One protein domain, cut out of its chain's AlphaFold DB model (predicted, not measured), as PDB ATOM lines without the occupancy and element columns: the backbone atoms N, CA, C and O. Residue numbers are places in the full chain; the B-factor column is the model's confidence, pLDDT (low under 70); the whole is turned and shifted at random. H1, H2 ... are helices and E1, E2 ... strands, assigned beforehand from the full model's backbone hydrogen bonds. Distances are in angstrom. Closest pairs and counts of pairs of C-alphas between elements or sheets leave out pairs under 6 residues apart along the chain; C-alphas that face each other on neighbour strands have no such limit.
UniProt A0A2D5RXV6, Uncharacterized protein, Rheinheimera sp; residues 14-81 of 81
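Overview. This is residues 14 to 81 of the 81 residues of an uncharacterized protein of Rheinheimera sp (UniProt A0A2D5RXV6). A small three-stranded sheet forms a wall, with H1 and H3 packed near opposite ends of its strands and H2 bridging these helices farther from the sheet. The 68 printed residues hold E1, H1, E2, H2, H3, E3 in chain order; the class is mixed, helices and strands. The mixed sheet has order E1 E3 E2. The whole is compact, radius of gyration of the C-alphas 10.8 A, spanning 26 by 20 by 18 A.

Along the chain. E1, residues 14 to 17, begins at C-alpha 14 (485.184, 622.826, 467.978) and measures 10.0 A. H1, 20 to 30, measures 15.2 A; E2, 38 to 42, 13.2 A; H2, 52 to 61, 14.1 A; H3, 65 to 71, 9.7 A. E3, 76 to 80, measures 12.7 A and ends at C-alpha 80 (495.184, 625.823, 470.259).

Arrangement. E1 and E3 are parallel (N 16 to O 78, 2.7 A); E3 and E2 are antiparallel (N 41 to O 77, 2.8 A). Two layers, helices on one face of a sheet, are made by H1 and H3 on E1 E3 E2. H2 touches H1, C-alphas of Asn 53 and Thr 29 closest at 7.1 A, and H3, Leu 58 and Leu 66 at 6.8 A. In H1, H2 and H3 every O i to N i+4 pair is within hydrogen-bond range.

Size, cuts and confidence. The printed part has no cut and no long link. Residues 44 to 49 are under pLDDT 70.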
ATOM      1  N   LEU A  14     484.413 623.966 468.462       83.50
ATOM      2  CA  LEU A  14     485.184 622.826 467.978       83.50
ATOM      3  C   LEU A  14     486.676 623.027 468.311       83.50
ATOM      4  O   LEU A  14     487.296 623.927 467.745       83.50
ATOM      5  N   PRO A  15     487.275 622.233 469.215       83.88
ATOM      6  CA  PRO A  15     488.692 622.342 469.535       83.88
ATOM      7  C   PRO A  15     489.558 621.722 468.429       83.88
ATOM      8  O   PRO A  15     489.440 620.538 468.117       83.88
ATOM      9  N   VAL A  16     490.482 622.507 467.886       84.00
ATOM     10  CA  VAL A  16     491.422 622.128 466.833       84.00
ATOM     11  C   VAL A  16     492.842 622.371 467.316       84.00
ATOM     12  O   VAL A  16     493.246 623.501 467.577       84.00
ATOM     13  N   HIS A  17     493.614 621.294 467.406       86.75
ATOM     14  CA  HIS A  17     495.032 621.396 467.710       86.75
ATOM     15  C   HIS A  17     495.807 621.795 466.452       86.75
ATOM     16  O   HIS A  17     495.711 621.122 465.420       86.75
ATOM     17  N   VAL A  18     496.603 622.854 466.543       83.62
ATOM     18  CA  VAL A  18     497.411 623.385 465.443       83.62
ATOM     19  C   VAL A  18     498.871 623.477 465.843       83.62
ATOM     20  O   VAL A  18     499.208 623.598 467.010       83.62
ATOM     21  N   SER A  19     499.762 623.421 464.860       85.50
ATOM     22  CA  SER A  19     501.171 623.746 465.085       85.50
ATOM     23  C   SER A  19     501.349 625.258 465.240       85.50
ATOM     24  O   SER A  19     500.546 626.031 464.722       85.50
ATOM     25  N   HIS A  20     502.456 625.683 465.855       84.12
ATOM     26  CA  HIS A  20     502.793 627.105 466.019       84.12
ATOM     27  C   HIS A  20     502.754 627.881 464.687       84.12
ATOM     28  O   HIS A  20     502.180 628.959 464.616       84.12
ATOM     29  N   ASP A  21     503.257 627.263 463.613       82.75
ATOM     30  CA  ASP A  21     503.249 627.809 462.246       82.75
ATOM     31  C   ASP A  21     501.818 628.014 461.700       82.75
ATOM     32  O   ASP A  21     501.489 629.054 461.134       82.75
ATOM     33  N   GLY A  22     500.920 627.056 461.964       80.88
ATOM     34  CA  GLY A  22     499.504 627.161 461.600       80.88
ATOM     35  C   GLY A  22     498.770 628.238 462.399       80.88
ATOM     36  O   GLY A  22     497.886 628.906 461.867       80.88
ATOM     37  N   MET A  23     499.167 628.443 463.656       84.94
ATOM     38  CA  MET A  23     498.641 629.515 464.494       84.94
ATOM     39  C   MET A  23     499.075 630.893 463.985       84.94
ATOM     40  O   MET A  23     498.240 631.776 463.849       84.94
ATOM     41  N   GLU A  24     500.349 631.068 463.627       84.81
ATOM     42  CA  GLU A  24     500.853 632.329 463.060       84.81
ATOM     43  C   GLU A  24     500.181 632.675 461.720       84.81
ATOM     44  O   GLU A  24     499.875 633.843 461.454       84.81
ATOM     45  N   LEU A  25     499.886 631.663 460.894       83.56
ATOM     46  CA  LEU A  25     499.082 631.827 459.682       83.56
ATOM     47  C   LEU A  25     497.661 632.300 460.006       83.56
ATOM     48  O   LEU A  25     497.205 633.280 459.419       83.56
ATOM     49  N   LEU A  26     496.983 631.657 460.962       82.50
ATOM     50  CA  LEU A  26     495.650 632.066 461.417       82.50
ATOM     51  C   LEU A  26     495.651 633.508 461.937       82.50
ATOM     52  O   LEU A  26     494.802 634.297 461.527       82.50
ATOM     53  N   GLU A  27     496.618 633.874 462.780       83.94
ATOM     54  CA  GLU A  27     496.750 635.228 463.330       83.94
ATOM     55  C   GLU A  27     496.942 636.275 462.222       83.94
ATOM     56  O   GLU A  27     496.295 637.325 462.219       83.94
ATOM     57  N   THR A  28     497.775 635.957 461.227       83.38
ATOM     58  CA  THR A  28     498.041 636.831 460.075       83.38
ATOM     59  C   THR A  28     496.811 636.984 459.181       83.38
ATOM     60  O   THR A  28     496.475 638.095 458.769       83.38
ATOM     61  N   THR A  29     496.118 635.885 458.877       78.44
ATOM     62  CA  THR A  29     494.950 635.884 457.987       78.44
ATOM     63  C   THR A  29     493.731 636.530 458.634       78.44
ATOM     64  O   THR A  29     492.964 637.214 457.955       78.44
ATOM     65  N   LEU A  30     493.554 636.335 459.939       75.69
ATOM     66  CA  LEU A  30     492.431 636.880 460.700       75.69
ATOM     67  C   LEU A  30     492.710 638.270 461.257       75.69
ATOM     68  O   LEU A  30     491.798 638.891 461.803       75.69
ATOM     69  N   ALA A  31     493.948 638.754 461.114       76.12
ATOM     70  CA  ALA A  31     494.436 639.971 461.750       76.12
ATOM     71  C   ALA A  31     494.046 640.019 463.242       76.12
ATOM     72  O   ALA A  31     493.614 641.050 463.759       76.12
ATOM     73  N   THR A  32     494.134 638.867 463.908       73.69
ATOM     74  CA  THR A  32     493.677 638.661 465.282       73.69
ATOM     75  C   THR A  32     494.785 637.971 466.060       73.69
ATOM     76  O   THR A  32     495.432 637.072 465.538       73.69
ATOM     77  N   GLU A  33     495.030 638.406 467.292       75.38
ATOM     78  CA  GLU A  33     496.072 637.823 468.140       75.38
ATOM     79  C   GLU A  33     495.510 636.664 468.964       75.38
ATOM     80  O   GLU A  33     494.402 636.735 469.511       75.38
ATOM     81  N   LYS A  34     496.302 635.600 469.103       78.69
ATOM     82  CA  LYS A  34     495.981 634.518 470.030       78.69
ATOM     83  C   LYS A  34     496.044 635.009 471.467       78.69
ATOM     84  O   LYS A  34     496.926 635.765 471.867       78.69
ATOM     85  N   THR A  35     495.123 634.523 472.285       77.25
ATOM     86  CA  THR A  35     495.081 634.819 473.715       77.25
ATOM     87  C   THR A  35     495.378 633.540 474.485       77.25
ATOM     88  O   THR A  35     494.591 632.600 474.429       77.25
ATOM     89  N   ASN A  36     496.494 633.501 475.224       80.00
ATOM     90  CA  ASN A  36     496.951 632.308 475.959       80.00
ATOM     91  C   ASN A  36     497.025 631.058 475.061       80.00
ATOM     92  O   ASN A  36     496.346 630.066 475.324       80.00
ATOM     93  N   ASP A  37     497.784 631.137 473.963       81.81
ATOM     94  CA  ASP A  37     497.994 630.009 473.039       81.81
ATOM     95  C   ASP A  37     496.706 629.467 472.394       81.81
ATOM     96  O   ASP A  37     496.682 628.380 471.826       81.81
ATOM     97  N   THR A  38     495.628 630.254 472.449       82.00
ATOM     98  CA  THR A  38     494.305 629.878 471.955       82.00
ATOM     99  C   THR A  38     493.729 630.977 471.063       82.00
ATOM    100  O   THR A  38     493.830 632.165 471.378       82.00
ATOM    101  N   LEU A  39     493.091 630.592 469.960       84.94
ATOM    102  CA  LEU A  39     492.363 631.466 469.046       84.94
ATOM    103  C   LEU A  39     490.919 630.991 468.957       84.94
ATOM    104  O   LEU A  39     490.677 629.815 468.700       84.94
ATOM    105  N   PHE A  40     489.962 631.897 469.124       84.19
ATOM    106  CA  PHE A  40     488.559 631.593 468.871       84.19
ATOM    107  C   PHE A  40     488.148 632.242 467.566       84.19
ATOM    108  O   PHE A  40     488.295 633.449 467.383       84.19
ATOM    109  N   VAL A  41     487.639 631.418 466.668       81.38
ATOM    110  CA  VAL A  41     487.214 631.832 465.347       81.38
ATOM    111  C   VAL A  41     485.720 631.625 465.245       81.38
ATOM    112  O   VAL A  41     485.245 630.498 465.328       81.38
ATOM    113  N   GLU A  42     484.984 632.718 465.100       79.69
ATOM    114  CA  GLU A  42     483.545 632.658 464.872       79.69
ATOM    115  C   GLU A  42     483.274 632.092 463.477       79.69
ATOM    116  O   GLU A  42     483.825 632.559 462.474       79.69
ATOM    117  N   ILE A  43     482.435 631.066 463.437       77.69
ATOM    118  CA  ILE A  43     481.906 630.482 462.211       77.69
ATOM    119  C   ILE A  43     480.423 630.808 462.159       77.69
ATOM    120  O   ILE A  43     479.717 630.724 463.159       77.69
ATOM    121  N   GLY A  44     479.957 631.237 460.990       69.06
ATOM    122  CA  GLY A  44     478.527 631.458 460.806       69.06
ATOM    123  C   GLY A  44     477.769 630.130 460.745       69.06
ATOM    124  O   GLY A  44     478.372 629.088 460.503       69.06
ATOM    125  N   ASP A  45     476.437 630.196 460.841       68.06
ATOM    126  CA  ASP A  45     475.517 629.056 460.642       68.06
ATOM    127  C   ASP A  45     475.762 628.268 459.340       68.06
ATOM    128  O   ASP A  45     475.354 627.118 459.217       68.06
ATOM    129  N   ASP A  46     476.399 628.893 458.346       67.88
ATOM    130  CA  ASP A  46     476.720 628.274 457.065       67.88
ATOM    131  C   ASP A  46     478.113 628.696 456.573       67.88
ATOM    132  O   ASP A  46     478.618 629.786 456.880       67.88
ATOM    133  N   VAL A  47     478.708 627.852 455.726       68.06
ATOM    134  CA  VAL A  47     479.970 628.105 455.014       68.06
ATOM    135  C   VAL A  47     479.954 629.464 454.298       68.06
ATOM    136  O   VAL A  47     480.983 630.132 454.225       68.06
ATOM    137  N   ALA A  48     478.797 629.890 453.782       67.88
ATOM    138  CA  ALA A  48     478.612 631.166 453.095       67.88
ATOM    139  C   ALA A  48     478.544 632.387 454.032       67.88
ATOM    140  O   ALA A  48     478.780 633.505 453.579       67.88
ATOM    141  N   SER A  49     478.223 632.193 455.315       68.06
ATOM    142  CA  SER A  49     478.253 633.264 456.329       68.06
ATOM    143  C   SER A  49     479.641 633.446 456.937       68.06
ATOM    144  O   SER A  49     479.937 634.479 457.534       68.06
ATOM    145  N   THR A  50     480.507 632.448 456.776       70.69
ATOM    146  CA  THR A  50     481.897 632.514 457.215       70.69
ATOM    147  C   THR A  50     482.714 633.356 456.233       70.69
ATOM    148  O   THR A  50     482.566 633.229 455.020       70.69
ATOM    149  N   SER A  51     483.597 634.218 456.749       73.81
ATOM    150  CA  SER A  51     484.447 635.090 455.924       73.81
ATOM    151  C   SER A  51     485.214 634.298 454.854       73.81
ATOM    152  O   SER A  51     485.879 633.317 455.180       73.81
ATOM    153  N   ASP A  52     485.198 634.753 453.597       76.81
ATOM    154  CA  ASP A  52     485.841 634.072 452.453       76.81
ATOM    155  C   ASP A  52     487.328 633.742 452.695       76.81
ATOM    156  O   ASP A  52     487.795 632.643 452.385       76.81
ATOM    157  N   ASN A  53     488.065 634.666 453.324       74.50
ATOM    158  CA  ASN A  53     489.472 634.472 453.701       74.50
ATOM    159  C   ASN A  53     489.651 633.314 454.691       74.50
ATOM    160  O   ASN A  53     490.578 632.516 454.580       74.50
ATOM    161  N   LEU A  54     488.739 633.230 455.656       76.12
ATOM    162  CA  LEU A  54     488.743 632.248 456.730       76.12
ATOM    163  C   LEU A  54     488.382 630.878 456.172       76.12
ATOM    164  O   LEU A  54     489.091 629.906 456.396       76.12
ATOM    165  N   ARG A  55     487.331 630.821 455.353       79.88
ATOM    166  CA  ARG A  55     486.935 629.617 454.633       79.88
ATOM    167  C   ARG A  55     488.073 629.078 453.771       79.88
ATOM    168  O   ARG A  55     488.343 627.886 453.838       79.88
ATOM    169  N   THR A  56     488.739 629.929 452.995       81.56
ATOM    170  CA  THR A  56     489.847 629.505 452.124       81.56
ATOM    171  C   THR A  56     490.991 628.918 452.946       81.56
ATOM    172  O   THR A  56     491.401 627.788 452.699       81.56
ATOM    173  N   LEU A  57     491.426 629.624 453.994       80.25
ATOM    174  CA  LEU A  57     492.469 629.147 454.901       80.25
ATOM    175  C   LEU A  57     492.099 627.809 455.554       80.25
ATOM    176  O   LEU A  57     492.916 626.890 455.579       80.25
ATOM    177  N   LEU A  58     490.875 627.694 456.078       79.81
ATOM    178  CA  LEU A  58     490.399 626.467 456.704       79.81
ATOM    179  C   LEU A  58     490.297 625.331 455.690       79.81
ATOM    180  O   LEU A  58     490.718 624.231 456.005       79.81
ATOM    181  N   GLN A  59     489.820 625.565 454.469       81.00
ATOM    182  CA  GLN A  59     489.773 624.517 453.446       81.00
ATOM    183  C   GLN A  59     491.172 624.076 452.989       81.00
ATOM    184  O   GLN A  59     491.364 622.889 452.728       81.00
ATOM    185  N   GLU A  60     492.143 624.991 452.907       81.25
ATOM    186  CA  GLU A  60     493.519 624.670 452.506       81.25
ATOM    187  C   GLU A  60     494.323 623.989 453.621       81.25
ATOM    188  O   GLU A  60     495.025 623.010 453.368       81.25
ATOM    189  N   SER A  61     494.224 624.487 454.856       78.38
ATOM    190  CA  SER A  61     495.038 624.018 455.989       78.38
ATOM    191  C   SER A  61     494.352 622.931 456.820       78.38
ATOM    192  O   SER A  61     495.022 622.071 457.390       78.38
ATOM    193  N   PHE A  62     493.019 622.952 456.893       78.25
ATOM    194  CA  PHE A  62     492.197 622.098 457.757       78.25
ATOM    195  C   PHE A  62     490.999 621.512 456.992       78.25
ATOM    196  O   PHE A  62     489.840 621.870 457.246       78.25
ATOM    197  N   PRO A  63     491.250 620.593 456.045       75.12
ATOM    198  CA  PRO A  63     490.185 620.022 455.239       75.12
ATOM    199  C   PRO A  63     489.133 619.368 456.144       75.12
ATOM    200  O   PRO A  63     489.467 618.597 457.046       75.12
ATOM    201  N   ASN A  64     487.859 619.655 455.872       80.75
ATOM    202  CA  ASN A  64     486.678 619.179 456.606       80.75
ATOM    203  C   ASN A  64     486.449 619.780 458.005       80.75
ATOM    204  O   ASN A  64     485.488 619.393 458.661       80.75
ATOM    205  N   ILE A  65     487.267 620.718 458.499       82.06
ATOM    206  CA  ILE A  65     487.069 621.242 459.865       82.06
ATOM    207  C   ILE A  65     485.866 622.176 459.966       82.06
ATOM    208  O   ILE A  65     485.159 622.178 460.966       82.06
ATOM    209  N   LEU A  66     485.618 622.935 458.899       79.81
ATOM    210  CA  LEU A  66     484.470 623.826 458.779       79.81
ATOM    211  C   LEU A  66     483.175 623.008 458.655       79.81
ATOM    212  O   LEU A  66     482.192 623.312 459.314       79.81
ATOM    213  N   GLU A  67     483.212 621.922 457.877       82.75
ATOM    214  CA  GLU A  67     482.102 620.970 457.750       82.75
ATOM    215  C   GLU A  67     481.819 620.273 459.081       82.75
ATOM    216  O   GLU A  67     480.683 620.297 459.532       82.75
ATOM    217  N   ALA A  68     482.849 619.764 459.765       82.50
ATOM    218  CA  ALA A  68     482.699 619.150 461.082       82.50
ATOM    219  C   ALA A  68     482.128 620.131 462.115       82.50
ATOM    220  O   ALA A  68     481.294 619.753 462.933       82.50
ATOM    221  N   ALA A  69     482.552 621.396 462.077       82.00
ATOM    222  CA  ALA A  69     482.035 622.411 462.978       82.00
ATOM    223  C   ALA A  69     480.556 622.726 462.692       82.00
ATOM    224  O   ALA A  69     479.784 622.840 463.635       82.00
ATOM    225  N   ILE A  70     480.145 622.786 461.422       81.19
ATOM    226  CA  ILE A  70     478.736 622.965 461.032       81.19
ATOM    227  C   ILE A  70     477.899 621.726 461.389       81.19
ATOM    228  O   ILE A  70     476.807 621.867 461.930       81.19
ATOM    229  N   GLU A  71     478.402 620.514 461.135       82.75
ATOM    230  CA  GLU A  71     477.721 619.254 461.475       82.75
ATOM    231  C   GLU A  71     477.509 619.092 462.985       82.75
ATOM    232  O   GLU A  71     476.492 618.553 463.417       82.75
ATOM    233  N   GLU A  72     478.458 619.565 463.796       78.25
ATOM    234  CA  GLU A  72     478.339 619.583 465.256       78.25
ATOM    235  C   GLU A  72     477.583 620.816 465.792       78.25
ATOM    236  O   GLU A  72     477.505 621.000 467.012       78.25
ATOM    237  N   GLU A  73     477.035 621.651 464.900       76.00
ATOM    238  CA  GLU A  73     476.345 622.911 465.206       76.00
ATOM    239  C   GLU A  73     477.188 623.809 466.130       76.00
ATOM    240  O   GLU A  73     476.726 624.297 467.162       76.00
ATOM    241  N   CYS A  74     478.471 623.971 465.793       80.12
ATOM    242  CA  CYS A  74     479.412 624.783 466.551       80.12
ATOM    243  C   CYS A  74     479.320 626.265 466.191       80.12
ATOM    244  O   CYS A  74     479.372 626.631 465.023       80.12
ATOM    245  N   GLU A  75     479.292 627.123 467.213       79.25
ATOM    246  CA  GLU A  75     479.330 628.585 467.037       79.25
ATOM    247  C   GLU A  75     480.763 629.099 466.784       79.25
ATOM    248  O   GLU A  75     480.983 630.115 466.123       79.25
ATOM    249  N   TYR A  76     481.764 628.389 467.311       83.19
ATOM    250  CA  TYR A  76     483.165 628.796 467.246       83.19
ATOM    251  C   TYR A  76     484.083 627.618 466.904       83.19
ATOM    252  O   TYR A  76     483.812 626.466 467.235       83.19
ATOM    253  N   ILE A  77     485.233 627.900 466.303       85.56
ATOM    254  CA  ILE A  77     486.360 626.970 466.214       85.56
ATOM    255  C   ILE A  77     487.447 627.487 467.149       85.56
ATOM    256  O   ILE A  77     487.897 628.625 467.030       85.56
ATOM    257  N   GLN A  78     487.846 626.661 468.107       87.19
ATOM    258  CA  GLN A  78     488.921 626.970 469.038       87.19
ATOM    259  C   GLN A  78     490.218 626.352 468.519       87.19
ATOM    260  O   GLN A  78     490.409 625.147 468.637       87.19
ATOM    261  N   PHE A  79     491.137 627.163 468.015       86.69
ATOM    262  CA  PHE A  79     492.487 626.720 467.679       86.69
ATOM    263  C   PHE A  79     493.397 626.830 468.898       86.69
ATOM    264  O   PHE A  79     493.357 627.841 469.596       86.69
ATOM    265  N   TYR A  80     494.206 625.812 469.169       85.44
ATOM    266  CA  TYR A  80     495.184 625.823 470.259       85.44
ATOM    267  C   TYR A  80     496.463 625.074 469.875       85.44
ATOM    268  O   TYR A  80     496.413 624.172 469.036       85.44
ATOM    269  N   ILE A  81     497.587 625.474 470.474       82.44
ATOM    270  CA  ILE A  81     498.935 624.895 470.283       82.44
ATOM    271  C   ILE A  81     499.328 623.931 471.406       82.44
ATOM    272  O   ILE A  81     498.748 624.030 472.513       82.44
TER     273      ILE A  81